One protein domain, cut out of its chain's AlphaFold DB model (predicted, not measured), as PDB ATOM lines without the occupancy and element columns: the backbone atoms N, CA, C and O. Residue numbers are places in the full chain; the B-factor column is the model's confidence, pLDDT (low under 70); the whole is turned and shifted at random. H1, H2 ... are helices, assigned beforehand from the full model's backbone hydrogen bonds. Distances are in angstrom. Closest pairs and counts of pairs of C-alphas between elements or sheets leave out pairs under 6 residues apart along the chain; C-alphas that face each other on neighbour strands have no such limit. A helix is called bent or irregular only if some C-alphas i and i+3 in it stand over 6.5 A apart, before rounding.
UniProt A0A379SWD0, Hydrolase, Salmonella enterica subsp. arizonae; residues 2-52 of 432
ATOM      1  N   GLU A   2     -37.920  49.421  29.933       76.44
ATOM      2  CA  GLU A   2     -39.321  49.826  29.677       76.44
ATOM      3  C   GLU A   2     -39.523  50.548  28.335       76.44
ATOM      4  O   GLU A   2     -40.361  50.137  27.546       76.44
ATOM      5  N   ARG A   3     -38.651  51.506  27.987       80.06
ATOM      6  CA  ARG A   3     -38.650  52.155  26.658       80.06
ATOM      7  C   ARG A   3     -38.465  51.198  25.468       80.06
ATOM      8  O   ARG A   3     -38.893  51.511  24.368       80.06
ATOM      9  N   VAL A   4     -37.789  50.063  25.659       80.75
ATOM     10  CA  VAL A   4     -37.526  49.088  24.582       80.75
ATOM     11  C   VAL A   4     -38.757  48.211  24.343       80.75
ATOM     12  O   VAL A   4     -39.040  47.841  23.209       80.75
ATOM     13  N   LYS A   5     -39.524  47.921  25.401       79.88
ATOM     14  CA  LYS A   5     -40.782  47.164  25.313       79.88
ATOM     15  C   LYS A   5     -41.878  47.923  24.560       79.88
ATOM     16  O   LYS A   5     -42.786  47.296  24.036       79.88
ATOM     17  N   THR A   6     -41.788  49.252  24.516       82.38
ATOM     18  CA  THR A   6     -42.746  50.131  23.829       82.38
ATOM     19  C   THR A   6     -42.373  50.422  22.374       82.38
ATOM     20  O   THR A   6     -42.999  51.280  21.757       82.38
ATOM     21  N   LEU A   7     -41.329  49.785  21.831       85.38
ATOM     22  CA  LEU A   7     -40.985  49.914  20.414       85.38
ATOM     23  C   LEU A   7     -42.060  49.264  19.537       85.38
ATOM     24  O   LEU A   7     -42.738  48.340  19.972       85.38
ATOM     25  N   GLU A   8     -42.169  49.720  18.290       87.75
ATOM     26  CA  GLU A   8     -43.115  49.179  17.302       87.75
ATOM     27  C   GLU A   8     -42.903  47.675  17.053       87.75
ATOM     28  O   GLU A   8     -43.862  46.929  16.894       87.75
ATOM     29  N   ASN A   9     -41.646  47.218  17.114       88.19
ATOM     30  CA  ASN A   9     -41.258  45.811  17.032       88.19
ATOM     31  C   ASN A   9     -40.351  45.454  18.224       88.19
ATOM     32  O   ASN A   9     -39.121  45.491  18.094       88.19
ATOM     33  N   PRO A  10     -40.914  45.174  19.415       86.12
ATOM     34  CA  PRO A  10     -40.111  44.915  20.598       86.12
ATOM     35  C   PRO A  10     -39.462  43.521  20.514       86.12
ATOM     36  O   PRO A  10     -40.093  42.571  20.045       86.12
ATOM     37  N   PRO A  11     -38.220  43.348  21.002       88.00
ATOM     38  CA  PRO A  11     -37.625  42.023  21.145       88.00
ATOM     39  C   PRO A  11     -38.457  41.126  22.082       88.00
ATOM     40  O   PRO A  11     -39.164  41.648  22.951       88.00
ATOM     41  N   PRO A  12     -38.333  39.786  21.983       92.38
ATOM     42  CA  PRO A  12     -39.041  38.863  22.867       92.38
ATOM     43  C   PRO A  12     -38.835  39.220  24.353       92.38
ATOM     44  O   PRO A  12     -37.686  39.397  24.774       92.38
ATOM     45  N   PRO A  13     -39.903  39.303  25.174       89.06
ATOM     46  CA  PRO A  13     -39.793  39.717  26.575       89.06
ATOM     47  C   PRO A  13     -38.811  38.874  27.393       89.06
ATOM     48  O   PRO A  13     -38.074  39.408  28.219       89.06
ATOM     49  N   GLU A  14     -38.753  37.568  27.129       92.06
ATOM     50  CA  GLU A  14     -37.826  36.643  27.788       92.06
ATOM     51  C   GLU A  14     -36.362  36.977  27.486       92.06
ATOM     52  O   GLU A  14     -35.532  36.987  28.396       92.06
ATOM     53  N   ALA A  15     -36.050  37.337  26.236       90.88
ATOM     54  CA  ALA A  15     -34.710  37.755  25.839       90.88
ATOM     55  C   ALA A  15     -34.310  39.071  26.528       90.88
ATOM     56  O   ALA A  15     -33.190  39.195  27.023       90.88
ATOM     57  N   LEU A  16     -35.234  40.035  26.630       90.56
ATOM     58  CA  LEU A  16     -34.992  41.291  27.348       90.56
ATOM     59  C   LEU A  16     -34.773  41.069  28.847       90.56
ATOM     60  O   LEU A  16     -33.851  41.650  29.417       90.56
ATOM     61  N   THR A  17     -35.579  40.215  29.484       91.00
ATOM     62  CA  THR A  17     -35.401  39.852  30.897       91.00
ATOM     63  C   THR A  17     -34.063  39.154  31.120       91.00
ATOM     64  O   THR A  17     -33.342  39.497  32.057       91.00
ATOM     65  N   PHE A  18     -33.688  38.219  30.244       91.38
ATOM     66  CA  PHE A  18     -32.402  37.530  30.311       91.38
ATOM     67  C   PHE A  18     -31.221  38.507  30.205       91.38
ATOM     68  O   PHE A  18     -30.343  38.508  31.071       91.38
ATOM     69  N   LEU A  19     -31.235  39.398  29.209       90.81
ATOM     70  CA  LEU A  19     -30.206  40.430  29.043       90.81
ATOM     71  C   LEU A  19     -30.169  41.397  30.230       90.81
ATOM     72  O   LEU A  19     -29.088  41.735  30.704       90.81
ATOM     73  N   SER A  20     -31.325  41.814  30.750       91.44
ATOM     74  CA  SER A  20     -31.401  42.692  31.921       91.44
ATOM     75  C   SER A  20     -30.732  42.057  33.139       91.44
ATOM     76  O   SER A  20     -29.929  42.711  33.801       91.44
ATOM     77  N   ARG A  21     -31.002  40.774  33.407       92.75
ATOM     78  CA  ARG A  21     -30.385  40.035  34.517       92.75
ATOM     79  C   ARG A  21     -28.878  39.882  34.341       92.75
ATOM     80  O   ARG A  21     -28.130  40.100  35.290       92.75
ATOM     81  N   LEU A  22     -28.419  39.573  33.126       93.44
ATOM     82  CA  LEU A  22     -26.988  39.528  32.815       93.44
ATOM     83  C   LEU A  22     -26.314  40.881  33.059       93.44
ATOM     84  O   LEU A  22     -25.247  40.920  33.663       93.44
ATOM     85  N   LEU A  23     -26.934  41.982  32.619       92.31
ATOM     86  CA  LEU A  23     -26.367  43.330  32.712       92.31
ATOM     87  C   LEU A  23     -26.368  43.906  34.136       92.31
ATOM     88  O   LEU A  23     -25.473  44.679  34.477       92.31
ATOM     89  N   THR A  24     -27.334  43.511  34.964       92.69
ATOM     90  CA  THR A  24     -27.463  43.928  36.376       92.69
ATOM     91  C   THR A  24     -26.743  42.997  37.353       92.69
ATOM     92  O   THR A  24     -26.546  43.365  38.506       92.69
ATOM     93  N   GLY A  25     -26.303  41.816  36.904       91.88
ATOM     94  CA  GLY A  25     -25.667  40.812  37.761       91.88
ATOM     95  C   GLY A  25     -26.657  39.961  38.566       91.88
ATOM     96  O   GLY A  25     -26.242  39.227  39.460       91.88
ATOM     97  N   GLU A  26     -27.950  40.006  38.238       95.00
ATOM     98  CA  GLU A  26     -29.026  39.218  38.861       95.00
ATOM     99  C   GLU A  26     -29.043  37.755  38.360       95.00
ATOM    100  O   GLU A  26     -30.044  37.220  37.855       95.00
ATOM    101  N   VAL A  27     -27.896  37.088  38.484       95.25
ATOM    102  CA  VAL A  27     -27.655  35.699  38.069       95.25
ATOM    103  C   VAL A  27     -27.204  34.834  39.255       95.25
ATOM    104  O   VAL A  27     -26.680  35.367  40.237       95.25
ATOM    105  N   PRO A  28     -27.381  33.499  39.195       96.31
ATOM    106  CA  PRO A  28     -26.865  32.599  40.225       96.31
ATOM    107  C   PRO A  28     -25.359  32.777  40.450       96.31
ATOM    108  O   PRO A  28     -24.626  33.092  39.512       96.31
ATOM    109  N   THR A  29     -24.880  32.515  41.670       95.38
ATOM    110  CA  THR A  29     -23.459  32.653  42.043       95.38
ATOM    111  C   THR A  29     -22.523  31.892  41.102       95.38
ATOM    112  O   THR A  29     -21.468  32.403  40.744       95.38
ATOM    113  N   SER A  30     -22.943  30.717  40.623       96.75
ATOM    114  CA  SER A  30     -22.195  29.896  39.661       96.75
ATOM    115  C   SER A  30     -21.996  30.547  38.286       96.75
ATOM    116  O   SER A  30     -21.133  30.113  37.532       96.75
ATOM    117  N   SER A  31     -22.773  31.577  37.941       96.06
ATOM    118  CA  SER A  31     -22.709  32.284  36.655       96.06
ATOM    119  C   SER A  31     -22.152  33.707  36.769       96.06
ATOM    120  O   SER A  31     -22.062  34.401  35.757       96.06
ATOM    121  N   GLN A  32     -21.780  34.157  37.973       95.12
ATOM    122  CA  GLN A  32     -21.361  35.541  38.231       95.12
ATOM    123  C   GLN A  32     -20.118  35.954  37.436       95.12
ATOM    124  O   GLN A  32     -20.067  37.060  36.895       95.12
ATOM    125  N   GLU A  33     -19.131  35.064  37.321       96.62
ATOM    126  CA  GLU A  33     -17.900  35.331  36.571       96.62
ATOM    127  C   GLU A  33     -18.188  35.532  35.076       96.62
ATOM    128  O   GLU A  33     -17.823  36.558  34.498       96.62
ATOM    129  N   VAL A  34     -18.946  34.612  34.472       95.62
ATOM    130  CA  VAL A  34     -19.336  34.676  33.055       95.62
ATOM    131  C   VAL A  34     -20.211  35.901  32.773       95.62
ATOM    132  O   VAL A  34     -19.990  36.607  31.789       95.62
ATOM    133  N   ALA A  35     -21.175  36.209  33.645       95.62
ATOM    134  CA  ALA A  35     -22.017  37.397  33.500       95.62
ATOM    135  C   ALA A  35     -21.209  38.699  33.630       95.62
ATOM    136  O   ALA A  35     -21.459  39.661  32.903       95.62
ATOM    137  N   THR A  36     -20.204  38.728  34.509       96.12
ATOM    138  CA  THR A  36     -19.279  39.861  34.628       96.12
ATOM    139  C   THR A  36     -18.441  40.024  33.364       96.12
ATOM    140  O   THR A  36     -18.351  41.134  32.840       96.12
ATOM    141  N   GLN A  37     -17.899  38.934  32.816       96.50
ATOM    142  CA  GLN A  37     -17.172  38.974  31.548       96.50
ATOM    143  C   GLN A  37     -18.063  39.487  30.408       96.50
ATOM    144  O   GLN A  37     -17.652  40.377  29.664       96.50
ATOM    145  N   PHE A  38     -19.297  38.983  30.302       95.50
ATOM    146  CA  PHE A  38     -20.275  39.454  29.321       95.50
ATOM    147  C   PHE A  38     -20.540  40.957  29.463       95.50
ATOM    148  O   PHE A  38     -20.444  41.685  28.479       95.50
ATOM    149  N   ARG A  39     -20.808  41.445  30.682       95.19
ATOM    150  CA  ARG A  39     -21.036  42.873  30.967       95.19
ATOM    151  C   ARG A  39     -19.872  43.750  30.535       95.19
ATOM    152  O   ARG A  39     -20.096  44.752  29.863       95.19
ATOM    153  N   VAL A  40     -18.645  43.359  30.880       95.69
ATOM    154  CA  VAL A  40     -17.438  44.101  30.493       95.69
ATOM    155  C   VAL A  40     -17.319  44.163  28.971       95.69
ATOM    156  O   VAL A  40     -17.125  45.243  28.419       95.69
ATOM    157  N   ARG A  41     -17.495  43.033  28.272       96.44
ATOM    158  CA  ARG A  41     -17.445  43.005  26.802       96.44
ATOM    159  C   ARG A  41     -18.567  43.819  26.166       96.44
ATOM    160  O   ARG A  41     -18.319  44.542  25.209       96.44
ATOM    161  N   PHE A  42     -19.772  43.760  26.720       94.81
ATOM    162  CA  PHE A  42     -20.898  44.561  26.257       94.81
ATOM    163  C   PHE A  42     -20.601  46.063  26.391       94.81
ATOM    164  O   PHE A  42     -20.726  46.798  25.416       94.81
ATOM    165  N   GLN A  43     -20.116  46.509  27.554       94.50
ATOM    166  CA  GLN A  43     -19.744  47.911  27.799       94.50
ATOM    167  C   GLN A  43     -18.597  48.394  26.894       94.50
ATOM    168  O   GLN A  43     -18.579  49.555  26.490       94.50
ATOM    169  N   GLN A  44     -17.669  47.506  26.521       96.25
ATOM    170  CA  GLN A  44     -16.613  47.806  25.545       96.25
ATOM    171  C   GLN A  44     -17.155  48.033  24.122       96.25
ATOM    172  O   GLN A  44     -16.518  48.736  23.341       96.25
ATOM    173  N   LEU A  45     -18.321  47.473  23.778       96.19
ATOM    174  CA  LEU A  45     -18.931  47.594  22.447       96.19
ATOM    175  C   LEU A  45     -19.947  48.736  22.342       96.19
ATOM    176  O   LEU A  45     -20.157  49.262  21.249       96.19
ATOM    177  N   THR A  46     -20.566  49.156  23.450       94.62
ATOM    178  CA  THR A  46     -21.611  50.192  23.417       94.62
ATOM    179  C   THR A  46     -21.097  51.563  22.978       94.62
ATOM    180  O   THR A  46     -21.816  52.274  22.281       94.62
ATOM    181  N   GLY A  47     -19.860  51.925  23.337       94.19
ATOM    182  CA  GLY A  47     -19.235  53.181  22.898       94.19
ATOM    183  C   GLY A  47     -19.022  53.230  21.379       94.19
ATOM    184  O   GLY A  47     -19.599  54.097  20.723       94.19
ATOM    185  N   PRO A  48     -18.279  52.271  20.790       95.81
ATOM    186  CA  PRO A  48     -18.106  52.179  19.341       95.81
ATOM    187  C   PRO A  48     -19.423  52.075  18.566       95.81
ATOM    188  O   PRO A  48     -19.561  52.690  17.511       95.81
ATOM    189  N   LEU A  49     -20.411  51.334  19.087       95.69
ATOM    190  CA  LEU A  49     -21.732  51.242  18.464       95.69
ATOM    191  C   LEU A  49     -22.405  52.617  18.379       95.69
ATOM    192  O   LEU A  49     -22.916  52.971  17.317       95.69
ATOM    193  N   MET A  50     -22.392  53.392  19.469       94.62
ATOM    194  CA  MET A  50     -22.942  54.750  19.490       94.62
ATOM    195  C   MET A  50     -22.220  55.636  18.471       94.62
ATOM    196  O   MET A  50     -22.875  56.177  17.584       94.62
ATOM    197  N   ALA A  51     -20.886  55.688  18.511       94.06
ATOM    198  CA  ALA A  51     -20.100  56.520  17.602       94.06
ATOM    199  C   ALA A  51     -20.362  56.175  16.121       94.06
ATOM    200  O   ALA A  51     -20.682  57.044  15.313       94.06
ATOM    201  N   LYS A  52     -20.330  54.887  15.749       94.38
ATOM    202  CA  LYS A  52     -20.530  54.482  14.346       94.38
ATOM    203  C   LYS A  52     -21.968  54.676  13.853       94.38
ATOM    204  O   LYS A  52     -22.168  54.997  12.681       94.38
TER     205      LYS A  52
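Overview. This is residues 2 to 52 of the 432 residues of the protein "Hydrolase" of Salmonella enterica subsp. arizonae (UniProt A0A379SWD0). One long helix, H3, meets the end of a shorter helix, H2, about perpendicular to it in a loose, lopsided T, and a tiny helix, H1, lies to the side of H2, nearest to its first residue, Pro 13. Residues 44 to 52 of H3 stick out free, and so do residues 6 to 12 between H1 and H2. The printed part has 51 residues with three named helices in the order H1, H2, H3, no named strand, and the class all helix. It is loose, with a radius of gyration of the C-alphas of 12.7 A, and flat, spanning 36 by 27 by 13 A.

Arrangement. The longest helix is H3, residues 29 to 52, and it touches H2, residues 13 to 24. H2 touches H3 with residues 22 to 23 alone, and H3 touches H2 with residues 35 to 39 alone. The closest C-alphas, those of Leu 22 and Ala 35, are 5.5 A apart. The two lines stand about perpendicular, at 82 degrees. H1, residues 2 to 5, is close to H2 but not clearly touching: the closest C-alphas, those of Lys 5 and Pro 13, are 7.6 A apart. H1 and H3 are apart. Each O i to N i+4 pair in H2 is within hydrogen-bond range, against 16 of 20 in H3, while H1 is too short for such a pair.

Along the chain. H3 is 35.4 A long from first to last C-alpha, with C-alpha 29 at (-23.459, 32.653, 42.043) and C-alpha 52 at (-20.530, 54.482, 14.346). It is irregular, with C-alphas 30 and 33 7.6 A apart, and has a kink of 26 degrees near residue 36. H2 is 16.3 A long and H1 5.3 A, beginning at C-alpha 2, (-39.321, 49.826, 29.677).

Size, cuts and confidence. The two C-alphas farthest apart, those of Glu 8 and Ser 30, are 36.2 A apart. The link from H2 to H3 is tight and that from H1 to H2 is short. The printed part has no cut. The mean pLDDT of the printed part is 92.1, and no printed residue is under 70.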